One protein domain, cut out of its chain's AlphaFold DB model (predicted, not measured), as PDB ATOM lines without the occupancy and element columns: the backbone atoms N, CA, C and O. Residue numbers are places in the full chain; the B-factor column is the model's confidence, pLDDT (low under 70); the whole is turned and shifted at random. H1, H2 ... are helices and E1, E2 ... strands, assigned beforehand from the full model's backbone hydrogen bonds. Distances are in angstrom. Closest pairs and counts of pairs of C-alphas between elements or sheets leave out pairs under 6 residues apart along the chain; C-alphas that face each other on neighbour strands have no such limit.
ATOM      1  N   HIS A   3     -46.886  35.907 -28.461       88.62
ATOM      2  CA  HIS A   3     -47.416  35.227 -27.293       88.62
ATOM      3  C   HIS A   3     -46.406  35.334 -26.153       88.62
ATOM      4  O   HIS A   3     -45.253  34.923 -26.299       88.62
ATOM      5  N   LEU A   4     -46.847  35.863 -25.018       87.75
ATOM      6  CA  LEU A   4     -46.051  35.953 -23.804       87.75
ATOM      7  C   LEU A   4     -46.428  34.824 -22.844       87.75
ATOM      8  O   LEU A   4     -47.565  34.736 -22.372       87.75
ATOM      9  N   PHE A   5     -45.442  34.002 -22.504       88.62
ATOM     10  CA  PHE A   5     -45.529  32.988 -21.465       88.62
ATOM     11  C   PHE A   5     -44.628  33.368 -20.301       88.62
ATOM     12  O   PHE A   5     -43.432  33.589 -20.458       88.62
ATOM     13  N   LYS A   6     -45.199  33.413 -19.106       88.12
ATOM     14  CA  LYS A   6     -44.453  33.563 -17.865       88.12
ATOM     15  C   LYS A   6     -44.103  32.192 -17.333       88.12
ATOM     16  O   LYS A   6     -44.981  31.461 -16.878       88.12
ATOM     17  N   ALA A   7     -42.828  31.860 -17.369       89.12
ATOM     18  CA  ALA A   7     -42.319  30.600 -16.879       89.12
ATOM     19  C   ALA A   7     -41.591  30.829 -15.549       89.12
ATOM     20  O   ALA A   7     -40.724  31.691 -15.434       89.12
ATOM     21  N   THR A   8     -41.974  30.084 -14.517       87.56
ATOM     22  CA  THR A   8     -41.360  30.174 -13.185       87.56
ATOM     23  C   THR A   8     -40.320  29.074 -13.069       87.56
ATOM     24  O   THR A   8     -40.676  27.898 -13.170       87.56
ATOM     25  N   LYS A   9     -39.044  29.419 -12.892       86.88
ATOM     26  CA  LYS A   9     -37.950  28.445 -12.780       86.88
ATOM     27  C   LYS A   9     -38.127  27.561 -11.552       86.88
ATOM     28  O   LYS A   9     -38.692  27.961 -10.534       86.88
ATOM     29  N   LEU A  10     -37.630  26.333 -11.661       77.50
ATOM     30  CA  LEU A  10     -37.603  25.391 -10.551       77.50
ATOM     31  C   LEU A  10     -36.500  25.793  -9.550       77.50
ATOM     32  O   LEU A  10     -35.332  25.464  -9.746       77.50
ATOM     33  N   GLY A  11     -36.856  26.504  -8.479       69.50
ATOM     34  CA  GLY A  11     -35.915  26.952  -7.446       69.50
ATOM     35  C   GLY A  11     -36.577  27.797  -6.353       69.50
ATOM     36  O   GLY A  11     -37.718  28.224  -6.504       69.50
ATOM     37  N   TRP A  12     -35.866  28.032  -5.245       66.31
ATOM     38  CA  TRP A  12     -36.365  28.818  -4.101       66.31
ATOM     39  C   TRP A  12     -36.486  30.319  -4.390       66.31
ATOM     40  O   TRP A  12     -37.259  30.996  -3.723       66.31
ATOM     41  N   ASP A  13     -35.749  30.826  -5.380       69.69
ATOM     42  CA  ASP A  13     -35.764  32.243  -5.760       69.69
ATOM     43  C   ASP A  13     -36.998  32.646  -6.588       69.69
ATOM     44  O   ASP A  13     -37.153  33.822  -6.906       69.69
ATOM     45  N   GLU A  14     -37.886  31.699  -6.938       70.31
ATOM     46  CA  GLU A  14     -39.084  31.951  -7.761       70.31
ATOM     47  C   GLU A  14     -38.783  32.810  -9.006       70.31
ATOM     48  O   GLU A  14     -39.592  33.652  -9.414       70.31
ATOM     49  N   GLU A  15     -37.598  32.618  -9.602       82.06
ATOM     50  CA  GLU A  15     -37.162  33.395 -10.757       82.06
ATOM     51  C   GLU A  15     -38.161  33.203 -11.896       82.06
ATOM     52  O   GLU A  15     -38.407  32.089 -12.364       82.06
ATOM     53  N   LYS A  16     -38.760  34.308 -12.330       83.50
ATOM     54  CA  LYS A  16     -39.729  34.334 -13.422       83.50
ATOM     55  C   LYS A  16     -39.034  34.802 -14.682       83.50
ATOM     56  O   LYS A  16     -38.314  35.796 -14.671       83.50
ATOM     57  N   GLU A  17     -39.300  34.108 -15.771       85.62
ATOM     58  CA  GLU A  17     -38.783  34.432 -17.087       85.62
ATOM     59  C   GLU A  17     -39.947  34.598 -18.063       85.62
ATOM     60  O   GLU A  17     -40.896  33.812 -18.061       85.62
ATOM     61  N   GLY A  18     -39.898  35.660 -18.865       86.25
ATOM     62  CA  GLY A  18     -40.854  35.897 -19.940       86.25
ATOM     63  C   GLY A  18     -40.347  35.266 -21.228       86.25
ATOM     64  O   GLY A  18     -39.359  35.734 -21.792       86.25
ATOM     65  N   ILE A  19     -41.018  34.216 -21.687       87.50
ATOM     66  CA  ILE A  19     -40.729  33.535 -22.947       87.50
ATOM     67  C   ILE A  19     -41.695  34.059 -23.999       87.50
ATOM     68  O   ILE A  19     -42.912  34.081 -23.802       87.50
ATOM     69  N   TRP A  20     -41.131  34.476 -25.126       87.38
ATOM     70  CA  TRP A  20     -41.858  35.117 -26.209       87.38
ATOM     71  C   TRP A  20     -41.884  34.205 -27.424       87.38
ATOM     72  O   TRP A  20     -40.830  33.843 -27.948       87.38
ATOM     73  N   PHE A  21     -43.080  33.888 -27.903       88.94
ATOM     74  CA  PHE A  21     -43.278  33.159 -29.151       88.94
ATOM     75  C   PHE A  21     -43.897  34.073 -30.193       88.94
ATOM     76  O   PHE A  21     -44.754  34.897 -29.888       88.94
ATOM     77  N   ASP A  22     -43.464  33.935 -31.438       89.69
ATOM     78  CA  ASP A  22     -44.018  34.718 -32.535       89.69
ATOM     79  C   ASP A  22     -45.430  34.216 -32.873       89.69
ATOM     80  O   ASP A  22     -45.577  33.054 -33.255       89.69
ATOM     81  N   SER A  23     -46.455  35.066 -32.720       86.62
ATOM     82  CA  SER A  23     -47.863  34.691 -32.969       86.62
ATOM     83  C   SER A  23     -48.130  34.400 -34.455       86.62
ATOM     84  O   SER A  23     -49.023  33.630 -34.799       86.62
ATOM     85  N   ASP A  24     -47.289  34.916 -35.363       86.62
ATOM     86  CA  ASP A  24     -47.377  34.589 -36.793       86.62
ATOM     87  C   ASP A  24     -46.971  33.129 -37.077       86.62
ATOM     88  O   ASP A  24     -47.435  32.519 -38.041       86.62
ATOM     89  N   LYS A  25     -46.112  32.546 -36.226       85.75
ATOM     90  CA  LYS A  25     -45.574  31.184 -36.396       85.75
ATOM     91  C   LYS A  25     -46.168  30.148 -35.456       85.75
ATOM     92  O   LYS A  25     -46.274  28.984 -35.837       85.75
ATOM     93  N   TYR A  26     -46.504  30.547 -34.239       86.94
ATOM     94  CA  TYR A  26     -46.998  29.672 -33.188       86.94
ATOM     95  C   TYR A  26     -48.328  30.211 -32.692       86.94
ATOM     96  O   TYR A  26     -48.422  31.385 -32.372       86.94
ATOM     97  N   THR A  27     -49.335  29.350 -32.586       87.94
ATOM     98  CA  THR A  27     -50.555  29.652 -31.828       87.94
ATOM     99  C   THR A  27     -50.313  29.435 -30.332       87.94
ATOM    100  O   THR A  27     -49.349  28.763 -29.963       87.94
ATOM    101  N   GLU A  28     -51.203  29.925 -29.460       84.50
ATOM    102  CA  GLU A  28     -51.146  29.664 -28.008       84.50
ATOM    103  C   GLU A  28     -50.937  28.170 -27.700       84.50
ATOM    104  O   GLU A  28     -50.057  27.804 -26.923       84.50
ATOM    105  N   GLU A  29     -51.708  27.299 -28.355       87.19
ATOM    106  CA  GLU A  29     -51.624  25.847 -28.172       87.19
ATOM    107  C   GLU A  29     -50.292  25.272 -28.672       87.19
ATOM    108  O   GLU A  29     -49.705  24.410 -28.014       87.19
ATOM    109  N   ALA A  30     -49.790  25.758 -29.812       89.06
ATOM    110  CA  ALA A  30     -48.511  25.316 -30.361       89.06
ATOM    111  C   ALA A  30     -47.345  25.754 -29.469       89.06
ATOM    112  O   ALA A  30     -46.509  24.932 -29.114       89.06
ATOM    113  N   ALA A  31     -47.328  27.018 -29.042       88.56
ATOM    114  CA  ALA A  31     -46.331  27.542 -28.118       88.56
ATOM    115  C   ALA A  31     -46.368  26.800 -26.778       88.56
ATOM    116  O   ALA A  31     -45.323  26.456 -26.241       88.56
ATOM    117  N   ARG A  32     -47.562  26.479 -26.263       86.62
ATOM    118  CA  ARG A  32     -47.709  25.657 -25.056       86.62
ATOM    119  C   ARG A  32     -47.164  24.239 -25.246       86.62
ATOM    120  O   ARG A  32     -46.638  23.681 -24.294       86.62
ATOM    121  N   THR A  33     -47.280  23.679 -26.447       89.12
ATOM    122  CA  THR A  33     -46.773  22.338 -26.780       89.12
ATOM    123  C   THR A  33     -45.246  22.295 -26.879       89.12
ATOM    124  O   THR A  33     -44.662  21.249 -26.620       89.12
ATOM    125  N   GLU A  34     -44.584  23.413 -27.199       90.50
ATOM    126  CA  GLU A  34     -43.112  23.490 -27.181       90.50
ATOM    127  C   GLU A  34     -42.533  23.293 -25.773       90.50
ATOM    128  O   GLU A  34     -41.362  22.947 -25.624       90.50
ATOM    129  N   PHE A  35     -43.339  23.513 -24.732       90.62
ATOM    130  CA  PHE A  35     -42.970  23.190 -23.362       90.62
ATOM    131  C   PHE A  35     -43.174  21.697 -23.110       90.62
ATOM    132  O   PHE A  35     -44.305  21.231 -22.958       90.62
ATOM    133  N   GLU A  36     -42.078  20.951 -23.012       90.25
ATOM    134  CA  GLU A  36     -42.128  19.520 -22.736       90.25
ATOM    135  C   GLU A  36     -42.528  19.291 -21.272       90.25
ATOM    136  O   GLU A  36     -41.801  19.641 -20.337       90.25
ATOM    137  N   GLU A  37     -43.720  18.735 -21.061       91.19
ATOM    138  CA  GLU A  37     -44.200  18.373 -19.729       91.19
ATOM    139  C   GLU A  37     -43.366  17.217 -19.172       91.19
ATOM    140  O   GLU A  37     -43.253  16.154 -19.785       91.19
ATOM    141  N   TYR A  38     -42.815  17.400 -17.975       89.44
ATOM    142  CA  TYR A  38     -42.089  16.352 -17.271       89.44
ATOM    143  C   TYR A  38     -42.671  16.132 -15.878       89.44
ATOM    144  O   TYR A  38     -43.058  17.066 -15.176       89.44
ATOM    145  N   GLU A  39     -42.700  14.875 -15.445       89.75
ATOM    146  CA  GLU A  39     -43.044  14.531 -14.071       89.75
ATOM    147  C   GLU A  39     -41.775  14.551 -13.215       89.75
ATOM    148  O   GLU A  39     -40.856  13.746 -13.382       89.75
ATOM    149  N   GLY A  40     -41.709  15.509 -12.300       85.94
ATOM    150  CA  GLY A  40     -40.696  15.584 -11.265       85.94
ATOM    151  C   GLY A  40     -41.214  15.044  -9.936       85.94
ATOM    152  O   GLY A  40     -42.407  14.833  -9.721       85.94
ATOM    153  N   THR A  41     -40.304  14.832  -8.993       86.06
ATOM    154  CA  THR A  41     -40.657  14.545  -7.599       86.06
ATOM    155  C   THR A  41     -40.033  15.617  -6.723       86.06
ATOM    156  O   THR A  41     -38.846  15.923  -6.867       86.06
ATOM    157  N   THR A  42     -40.828  16.238  -5.853       80.00
ATOM    158  CA  THR A  42     -40.322  17.211  -4.885       80.00
ATOM    159  C   THR A  42     -39.406  16.516  -3.883       80.00
ATOM    160  O   THR A  42     -39.439  15.295  -3.717       80.00
ATOM    161  N   GLN A  43     -38.598  17.293  -3.166       74.69
ATOM    162  CA  GLN A  43     -37.701  16.753  -2.144       74.69
ATOM    163  C   GLN A  43     -38.447  16.008  -1.017       74.69
ATOM    164  O   GLN A  43     -37.876  15.129  -0.377       74.69
ATOM    165  N   GLU A  44     -39.731  16.317  -0.818       82.50
ATOM    166  CA  GLU A  44     -40.630  15.655   0.136       82.50
ATOM    167  C   GLU A  44     -41.309  14.388  -0.422       82.50
ATOM    168  O   GLU A  44     -42.037  13.714   0.302       82.50
ATOM    169  N   GLY A  45     -41.061  14.025  -1.685       87.56
ATOM    170  CA  GLY A  45     -41.606  12.813  -2.303       87.56
ATOM    171  C   GLY A  45     -42.960  12.993  -2.993       87.56
ATOM    172  O   GLY A  45     -43.583  11.996  -3.358       87.56
ATOM    173  N   TYR A  46     -43.428  14.230  -3.193       84.19
ATOM    174  CA  TYR A  46     -44.669  14.492  -3.925       84.19
ATOM    175  C   TYR A  46     -44.396  14.613  -5.428       84.19
ATOM    176  O   TYR A  46     -43.486  15.349  -5.816       84.19
ATOM    177  N   PRO A  47     -45.161  13.925  -6.291       89.06
ATOM    178  CA  PRO A  47     -45.058  14.133  -7.728       89.06
ATOM    179  C   PRO A  47     -45.521  15.551  -8.083       89.06
ATOM    180  O   PRO A  47     -46.496  16.053  -7.520       89.06
ATOM    181  N   TYR A  48     -44.825  16.195  -9.015       86.50
ATOM    182  CA  TYR A  48     -45.237  17.462  -9.611       86.50
ATOM    183  C   TYR A  48     -45.018  17.416 -11.121       86.50
ATOM    184  O   TYR A  48     -44.089  16.771 -11.598       86.50
ATOM    185  N   THR A  49     -45.851  18.130 -11.868       89.75
ATOM    186  CA  THR A  49     -45.653  18.331 -13.305       89.75
ATOM    187  C   THR A  49     -44.916  19.647 -13.503       89.75
ATOM    188  O   THR A  49     -45.393  20.691 -13.058       89.75
ATOM    189  N   GLY A  50     -43.733  19.587 -14.105       90.69
ATOM    190  CA  GLY A  50     -42.974  20.745 -14.555       90.69
ATOM    191  C   GLY A  50     -42.947  20.824 -16.078       90.69
ATOM    192  O   GLY A  50     -43.465  19.952 -16.771       90.69
ATOM    193  N   TYR A  51     -42.322  21.876 -16.586       91.88
ATOM    194  CA  TYR A  51     -42.212  22.161 -18.014       91.88
ATOM    195  C   TYR A  51     -40.749  22.413 -18.370       91.88
ATOM    196  O   TYR A  51     -40.081  23.185 -17.684       91.88
ATOM    197  N   GLU A  52     -40.228  21.773 -19.407       91.00
ATOM    198  CA  GLU A  52     -38.877  22.001 -19.922       91.00
ATOM    199  C   GLU A  52     -38.955  22.724 -21.270       91.00
ATOM    200  O   GLU A  52     -39.723  22.341 -22.147       91.00
ATOM    201  N   TYR A  53     -38.187  23.800 -21.427       90.00
ATOM    202  CA  TYR A  53     -38.096  24.547 -22.679       90.00
ATOM    203  C   TYR A  53     -36.685  25.112 -22.851       90.00
ATOM    204  O   TYR A  53     -36.112  25.646 -21.903       90.00
ATOM    205  N   ASP A  54     -36.113  24.948 -24.047       87.56
ATOM    206  CA  ASP A  54     -34.739  25.357 -24.396       87.56
ATOM    207  C   ASP A  54     -33.658  24.840 -23.415       87.56
ATOM    208  O   ASP A  54     -32.671  25.503 -23.107       87.56
ATOM    209  N   GLY A  55     -33.861  23.637 -22.861       85.88
ATOM    210  CA  GLY A  55     -32.972  23.039 -21.855       85.88
ATOM    211  C   GLY A  55     -33.092  23.648 -20.451       85.88
ATOM    212  O   GLY A  55     -32.323  23.289 -19.555       85.88
ATOM    213  N   GLN A  56     -34.054  24.545 -20.233       88.25
ATOM    214  CA  GLN A  56     -34.352  25.148 -18.942       88.25
ATOM    215  C   GLN A  56     -35.633  24.556 -18.345       88.25
ATOM    216  O   GLN A  56     -36.634  24.360 -19.031       88.25
ATOM    217  N   ARG A  57     -35.599  24.255 -17.041       89.31
ATOM    218  CA  ARG A  57     -36.716  23.629 -16.322       89.31
ATOM    219  C   ARG A  57     -37.503  24.642 -15.513       89.31
ATOM    220  O   ARG A  57     -36.976  25.313 -14.622       89.31
ATOM    221  N   TYR A  58     -38.794  24.662 -15.772       89.62
ATOM    222  CA  TYR A  58     -39.775  25.498 -15.116       89.62
ATOM    223  C   TYR A  58     -40.705  24.635 -14.263       89.62
ATOM    224  O   TYR A  58     -41.024  23.491 -14.588       89.62
ATOM    225  N   HIS A  59     -41.113  25.186 -13.130       87.38
ATOM    226  CA  HIS A  59     -42.126  24.614 -12.258       87.38
ATOM    227  C   HIS A  59     -43.530  24.834 -12.828       87.38
ATOM    228  O   HIS A  59     -44.375  23.949 -12.775       87.38
ATOM    229  N   SER A  60     -43.776  26.021 -13.379       87.75
ATOM    230  CA  SER A  60     -45.071  26.397 -13.927       87.75
ATOM    231  C   SER A  60     -44.899  27.358 -15.091       87.75
ATOM    232  O   SER A  60     -44.016  28.217 -15.077       87.75
ATOM    233  N   ILE A  61     -45.765  27.216 -16.089       89.50
ATOM    234  CA  ILE A  61     -45.906  28.165 -17.191       89.50
ATOM    235  C   ILE A  61     -47.300  28.781 -17.123       89.50
ATOM    236  O   ILE A  61     -48.297  28.090 -16.911       89.50
ATOM    237  N   ALA A  62     -47.375  30.096 -17.270       88.56
ATOM    238  CA  ALA A  62     -48.613  30.850 -17.297       88.56
ATOM    239  C   ALA A  62     -48.651  31.664 -18.586       88.56
ATOM    240  O   ALA A  62     -47.813  32.534 -18.806       88.56
ATOM    241  N   TYR A  63     -49.628  31.379 -19.439       87.88
ATOM    242  CA  TYR A  63     -49.866  32.192 -20.618       87.88
ATOM    243  C   TYR A  63     -50.482  33.528 -20.204       87.88
ATOM    244  O   TYR A  63     -51.459  33.561 -19.452       87.88
ATOM    245  N   LEU A  64     -49.881  34.621 -20.661       84.69
ATOM    246  CA  LEU A  64     -50.317  35.964 -20.314       84.69
ATOM    247  C   LEU A  64     -51.182  36.566 -21.415       84.69
ATOM    248  O   LEU A  64     -52.189  37.184 -21.102       84.69
ATOM    249  N   GLY A  65     -50.848  36.341 -22.681       84.19
ATOM    250  CA  GLY A  65     -51.604  36.883 -23.807       84.19
ATOM    251  C   GLY A  65     -50.718  37.185 -25.006       84.19
ATOM    252  O   GLY A  65     -49.526  36.871 -25.011       84.19
ATOM    253  N   GLU A  66     -51.312  37.819 -26.011       86.56
ATOM    254  CA  GLU A  66     -50.610  38.345 -27.179       86.56
ATOM    255  C   GLU A  66     -50.342  39.834 -27.009       86.56
ATOM    256  O   GLU A  66     -51.251  40.612 -26.708       86.56
ATOM    257  N   PHE A  67     -49.092  40.218 -27.241       83.25
ATOM    258  CA  PHE A  67     -48.630  41.596 -27.147       83.25
ATOM    259  C   PHE A  67     -47.951  42.017 -28.447       83.25
ATOM    260  O   PHE A  67     -47.371  41.202 -29.175       83.25
ATOM    261  N   GLU A  68     -48.026  43.301 -28.767       80.06
ATOM    262  CA  GLU A  68     -47.202  43.888 -29.818       80.06
ATOM    263  C   GLU A  68     -45.775  44.128 -29.305       80.06
ATOM    264  O   GLU A  68     -45.539  44.210 -28.103       80.06
ATOM    265  N   ASP A  69     -44.809  44.238 -30.220       70.38
ATOM    266  CA  ASP A  69     -43.408  44.511 -29.855       70.38
ATOM    267  C   ASP A  69     -43.252  45.878 -29.154       70.38
ATOM    268  O   ASP A  69     -42.366  46.059 -28.330       70.38
ATOM    269  N   ASP A  70     -44.157  46.823 -29.430       73.19
ATOM    270  CA  ASP A  70     -44.177  48.156 -28.812       73.19
ATOM    271  C   ASP A  70     -44.913  48.184 -27.451       73.19
ATOM    272  O   ASP A  70     -44.699  49.082 -26.644       73.19
ATOM    273  N   GLU A  71     -45.740  47.172 -27.154       70.12
ATOM    274  CA  GLU A  71     -46.522  47.053 -25.909       70.12
ATOM    275  C   GLU A  71     -45.929  46.008 -24.951       70.12
ATOM    276  O   GLU A  71     -46.643  45.357 -24.185       70.12
ATOM    277  N   MET A  72     -44.611  45.808 -25.003       69.25
ATOM    278  CA  MET A  72     -43.929  44.851 -24.140       69.25
ATOM    279  C   MET A  72     -43.869  45.370 -22.697       69.25
ATOM    280  O   MET A  72     -43.192  46.368 -22.440       69.25
ATOM    281  N   PRO A  73     -44.505  44.698 -21.720       71.00
ATOM    282  CA  PRO A  73     -44.328  45.052 -20.321       71.00
ATOM    283  C   PRO A  73     -42.873  44.867 -19.894       71.00
ATOM    284  O   PRO A  73     -42.304  43.783 -20.033       71.00
ATOM    285  N   HIS A  74     -42.278  45.909 -19.314       70.88
ATOM    286  CA  HIS A  74     -40.932  45.808 -18.751       70.88
ATOM    287  C   HIS A  74     -40.925  45.155 -17.366       70.88
ATOM    288  O   HIS A  74     -39.874  44.702 -16.913       70.88
ATOM    289  N   ASN A  75     -42.077  45.108 -16.689       73.50
ATOM    290  CA  ASN A  75     -42.238  44.547 -15.351       73.50
ATOM    291  C   ASN A  75     -43.618  43.897 -15.178       73.50
ATOM    292  O   ASN A  75     -44.549  44.159 -15.941       73.50
ATOM    293  N   ASP A  76     -43.766  43.096 -14.118       74.00
ATOM    294  CA  ASP A  76     -45.031  42.446 -13.761       74.00
ATOM    295  C   ASP A  76     -46.197  43.433 -13.585       74.00
ATOM    296  O   ASP A  76     -47.317  43.119 -13.973       74.00
ATOM    297  N   ASP A  77     -45.951  44.618 -13.020       77.94
ATOM    298  CA  ASP A  77     -47.001  45.621 -12.776       77.94
ATOM    299  C   ASP A  77     -47.589  46.143 -14.099       77.94
ATOM    300  O   ASP A  77     -48.799  46.073 -14.315       77.94
ATOM    301  N   GLU A  78     -46.720  46.530 -15.043       78.12
ATOM    302  CA  GLU A  78     -47.130  46.958 -16.387       78.12
ATOM    303  C   GLU A  78     -47.864  45.847 -17.137       78.12
ATOM    304  O   GLU A  78     -48.865  46.095 -17.807       78.12
ATOM    305  N   LEU A  79     -47.418  44.599 -16.981       76.25
ATOM    306  CA  LEU A  79     -48.098  43.443 -17.551       76.25
ATOM    307  C   LEU A  79     -49.541  43.344 -17.042       76.25
ATOM    308  O   LEU A  79     -50.467  43.185 -17.840       76.25
ATOM    309  N   PHE A  80     -49.753  43.437 -15.725       76.50
ATOM    310  CA  PHE A  80     -51.100  43.387 -15.152       76.50
ATOM    311  C   PHE A  80     -51.970  44.546 -15.641       76.50
ATOM    312  O   PHE A  80     -53.157  44.341 -15.911       76.50
ATOM    313  N   GLU A  81     -51.401  45.741 -15.799       80.94
ATOM    314  CA  GLU A  81     -52.114  46.894 -16.345       80.94
ATOM    315  C   GLU A  81     -52.541  46.690 -17.804       80.94
ATOM    316  O   GLU A  81     -53.691  46.985 -18.149       80.94
ATOM    317  N   ILE A  82     -51.662  46.157 -18.660       77.44
ATOM    318  CA  ILE A  82     -51.975  45.894 -20.073       77.44
ATOM    319  C   ILE A  82     -53.053  44.809 -20.187       77.44
ATOM    320  O   ILE A  82     -54.054  45.007 -20.880       77.44
ATOM    321  N   LEU A  83     -52.934  43.713 -19.430       76.38
ATOM    322  CA  LEU A  83     -53.943  42.646 -19.399       76.38
ATOM    323  C   LEU A  83     -55.306  43.141 -18.907       76.38
ATOM    324  O   LEU A  83     -56.355  42.781 -19.453       76.38
ATOM    325  N   ALA A  84     -55.314  43.994 -17.880       78.50
ATOM    326  CA  ALA A  84     -56.537  44.603 -17.369       78.50
ATOM    327  C   ALA A  84     -57.190  45.544 -18.396       78.50
ATOM    328  O   ALA A  84     -58.422  45.599 -18.474       78.50
ATOM    329  N   LYS A  85     -56.389  46.263 -19.196       75.00
ATOM    330  CA  LYS A  85     -56.877  47.099 -20.304       75.00
ATOM    331  C   LYS A  85     -57.446  46.259 -21.446       75.00
ATOM    332  O   LYS A  85     -58.574  46.530 -21.850       75.00
ATOM    333  N   GLN A  86     -56.745  45.218 -21.904       69.12
ATOM    334  CA  GLN A  86     -57.237  44.310 -22.952       69.12
ATOM    335  C   GLN A  86     -58.595  43.695 -22.579       69.12
ATOM    336  O   GLN A  86     -59.527  43.736 -23.379       69.12
ATOM    337  N   LYS A  87     -58.770  43.225 -21.333       64.62
ATOM    338  CA  LYS A  87     -60.064  42.692 -20.861       64.62
ATOM    339  C   LYS A  87     -61.193  43.719 -20.793       64.62
ATOM    340  O   LYS A  87     -62.355  43.334 -20.869       64.62
ATOM    341  N   ARG A  88     -60.889  45.003 -20.581       63.22
ATOM    342  CA  ARG A  88     -61.899  46.076 -20.510       63.22
ATOM    343  C   ARG A  88     -62.388  46.541 -21.876       63.22
ATOM    344  O   ARG A  88     -63.467  47.118 -21.949       63.22
ATOM    345  N   ASN A  89     -61.590  46.326 -22.914       57.50
ATOM    346  CA  ASN A  89     -61.866  46.769 -24.275       57.50
ATOM    347  C   ASN A  89     -62.465  45.669 -25.171       57.50
ATOM    348  O   ASN A  89     -62.634  45.912 -26.366       57.50
ATOM    349  N   SER A  90     -62.773  44.494 -24.604       49.22
ATOM    350  CA  SER A  90     -63.314  43.325 -25.305       49.22
ATOM    351  C   SER A  90     -64.808  43.105 -25.076       49.22
ATOM    352  O   SER A  90     -65.346  43.576 -24.048       49.22
TER     353      SER A  90
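AT A GLANCE: This is residues 3 to 90 of the 90 residues of an uncharacterized protein of Parvibacter caecicola (UniProt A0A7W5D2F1). The picture is one strongly twisted sheet of five strands, drawn out lengthwise, in which the long strand E5 bends sharply and joins the hairpin of E3 and E4 towards one end to the hairpin of E1 and E2. A short helix, H1, is over E1 of this sheet, and a longer one, H2, packs on the later part of E5 at the other end of the model. The printed part has 88 residues, with five named strands and two named helices in the order E1, E2, H1, E3, E4, E5, H2. The sheet's order is E2, E1, E5, E4, E3, wholly antiparallel, and the class is mixed, helices and strands. The whole is elongated, 45 by 28 by 21 A, yet only just compact, close to loose, with a radius of gyration of the C-alphas of 14.5 A.

IN THESE COORDINATES: Begin with E5, residues 56 to 67, whose C-alpha 56 is at (-34.352, 25.148, -18.942); it spans 23.3 A and bends by 99 degrees at residue 59. Find E1, residues 3 to 9, starting at C-alpha 3 (-47.416, 35.227, -27.293) and 18.6 A long, and E2, residues 16 to 22, 19.6 A. E3 is residues 36 to 41, and E4, residues 47 to 53, is 19.5 A long. H1 is residues 28 to 33; H2, residues 76 to 88, runs 18.5 A to C-alpha 88 at (-61.899, 46.076, -20.510).

HOW THE PARTS SIT: Look first at E5, whose pairing is staggered: residues 56 to 58 pair with E4 and residues 58 to 66 with E1. Between E5 and E4, N 58 and O 51 are 2.7 A apart; between E1 and E5, N 6 and O 62 are 2.8 A apart, both within hydrogen-bond range. E1 and E5 are antiparallel at 155 degrees. Outward from E1, the edge strand E2 forms a hairpin with it, with N 5 and O 19 at 2.8 A. Outward from E4, the edge strand E3 forms a hairpin with it, with N 38 and O 50 at 2.9 A. E3, E4 and E5 make a meander, each strand the antiparallel neighbour of the one before. H1 is on the sheet at a height of 8.1 A, only just over E1, with 3 of its C-alphas falling on that strand; the closest C-alphas of the two, those of His 3 and Glu 28, are 6.7 A apart. H2 is on the sheet at a height of 9.9 A, over E1 and E5, and runs slantwise to the strands, at 33 degrees to E5 on the local plane. The closest C-alphas of E5 and H2, those of Gly 65 and Leu 83, are 7.6 A apart. H1 and H2 are apart. In both helices every O i to N i+4 pair is within hydrogen-bond range.

THE WHOLE: The two C-alphas farthest apart, those of Gly 45 and Asn 89, are 45.2 A from each other. The printed part has no cut, and no link is long. Look for pLDDT under 70 at residues 11 to 13, 72 and 86 to 90; the mean of the printed part is 82.3.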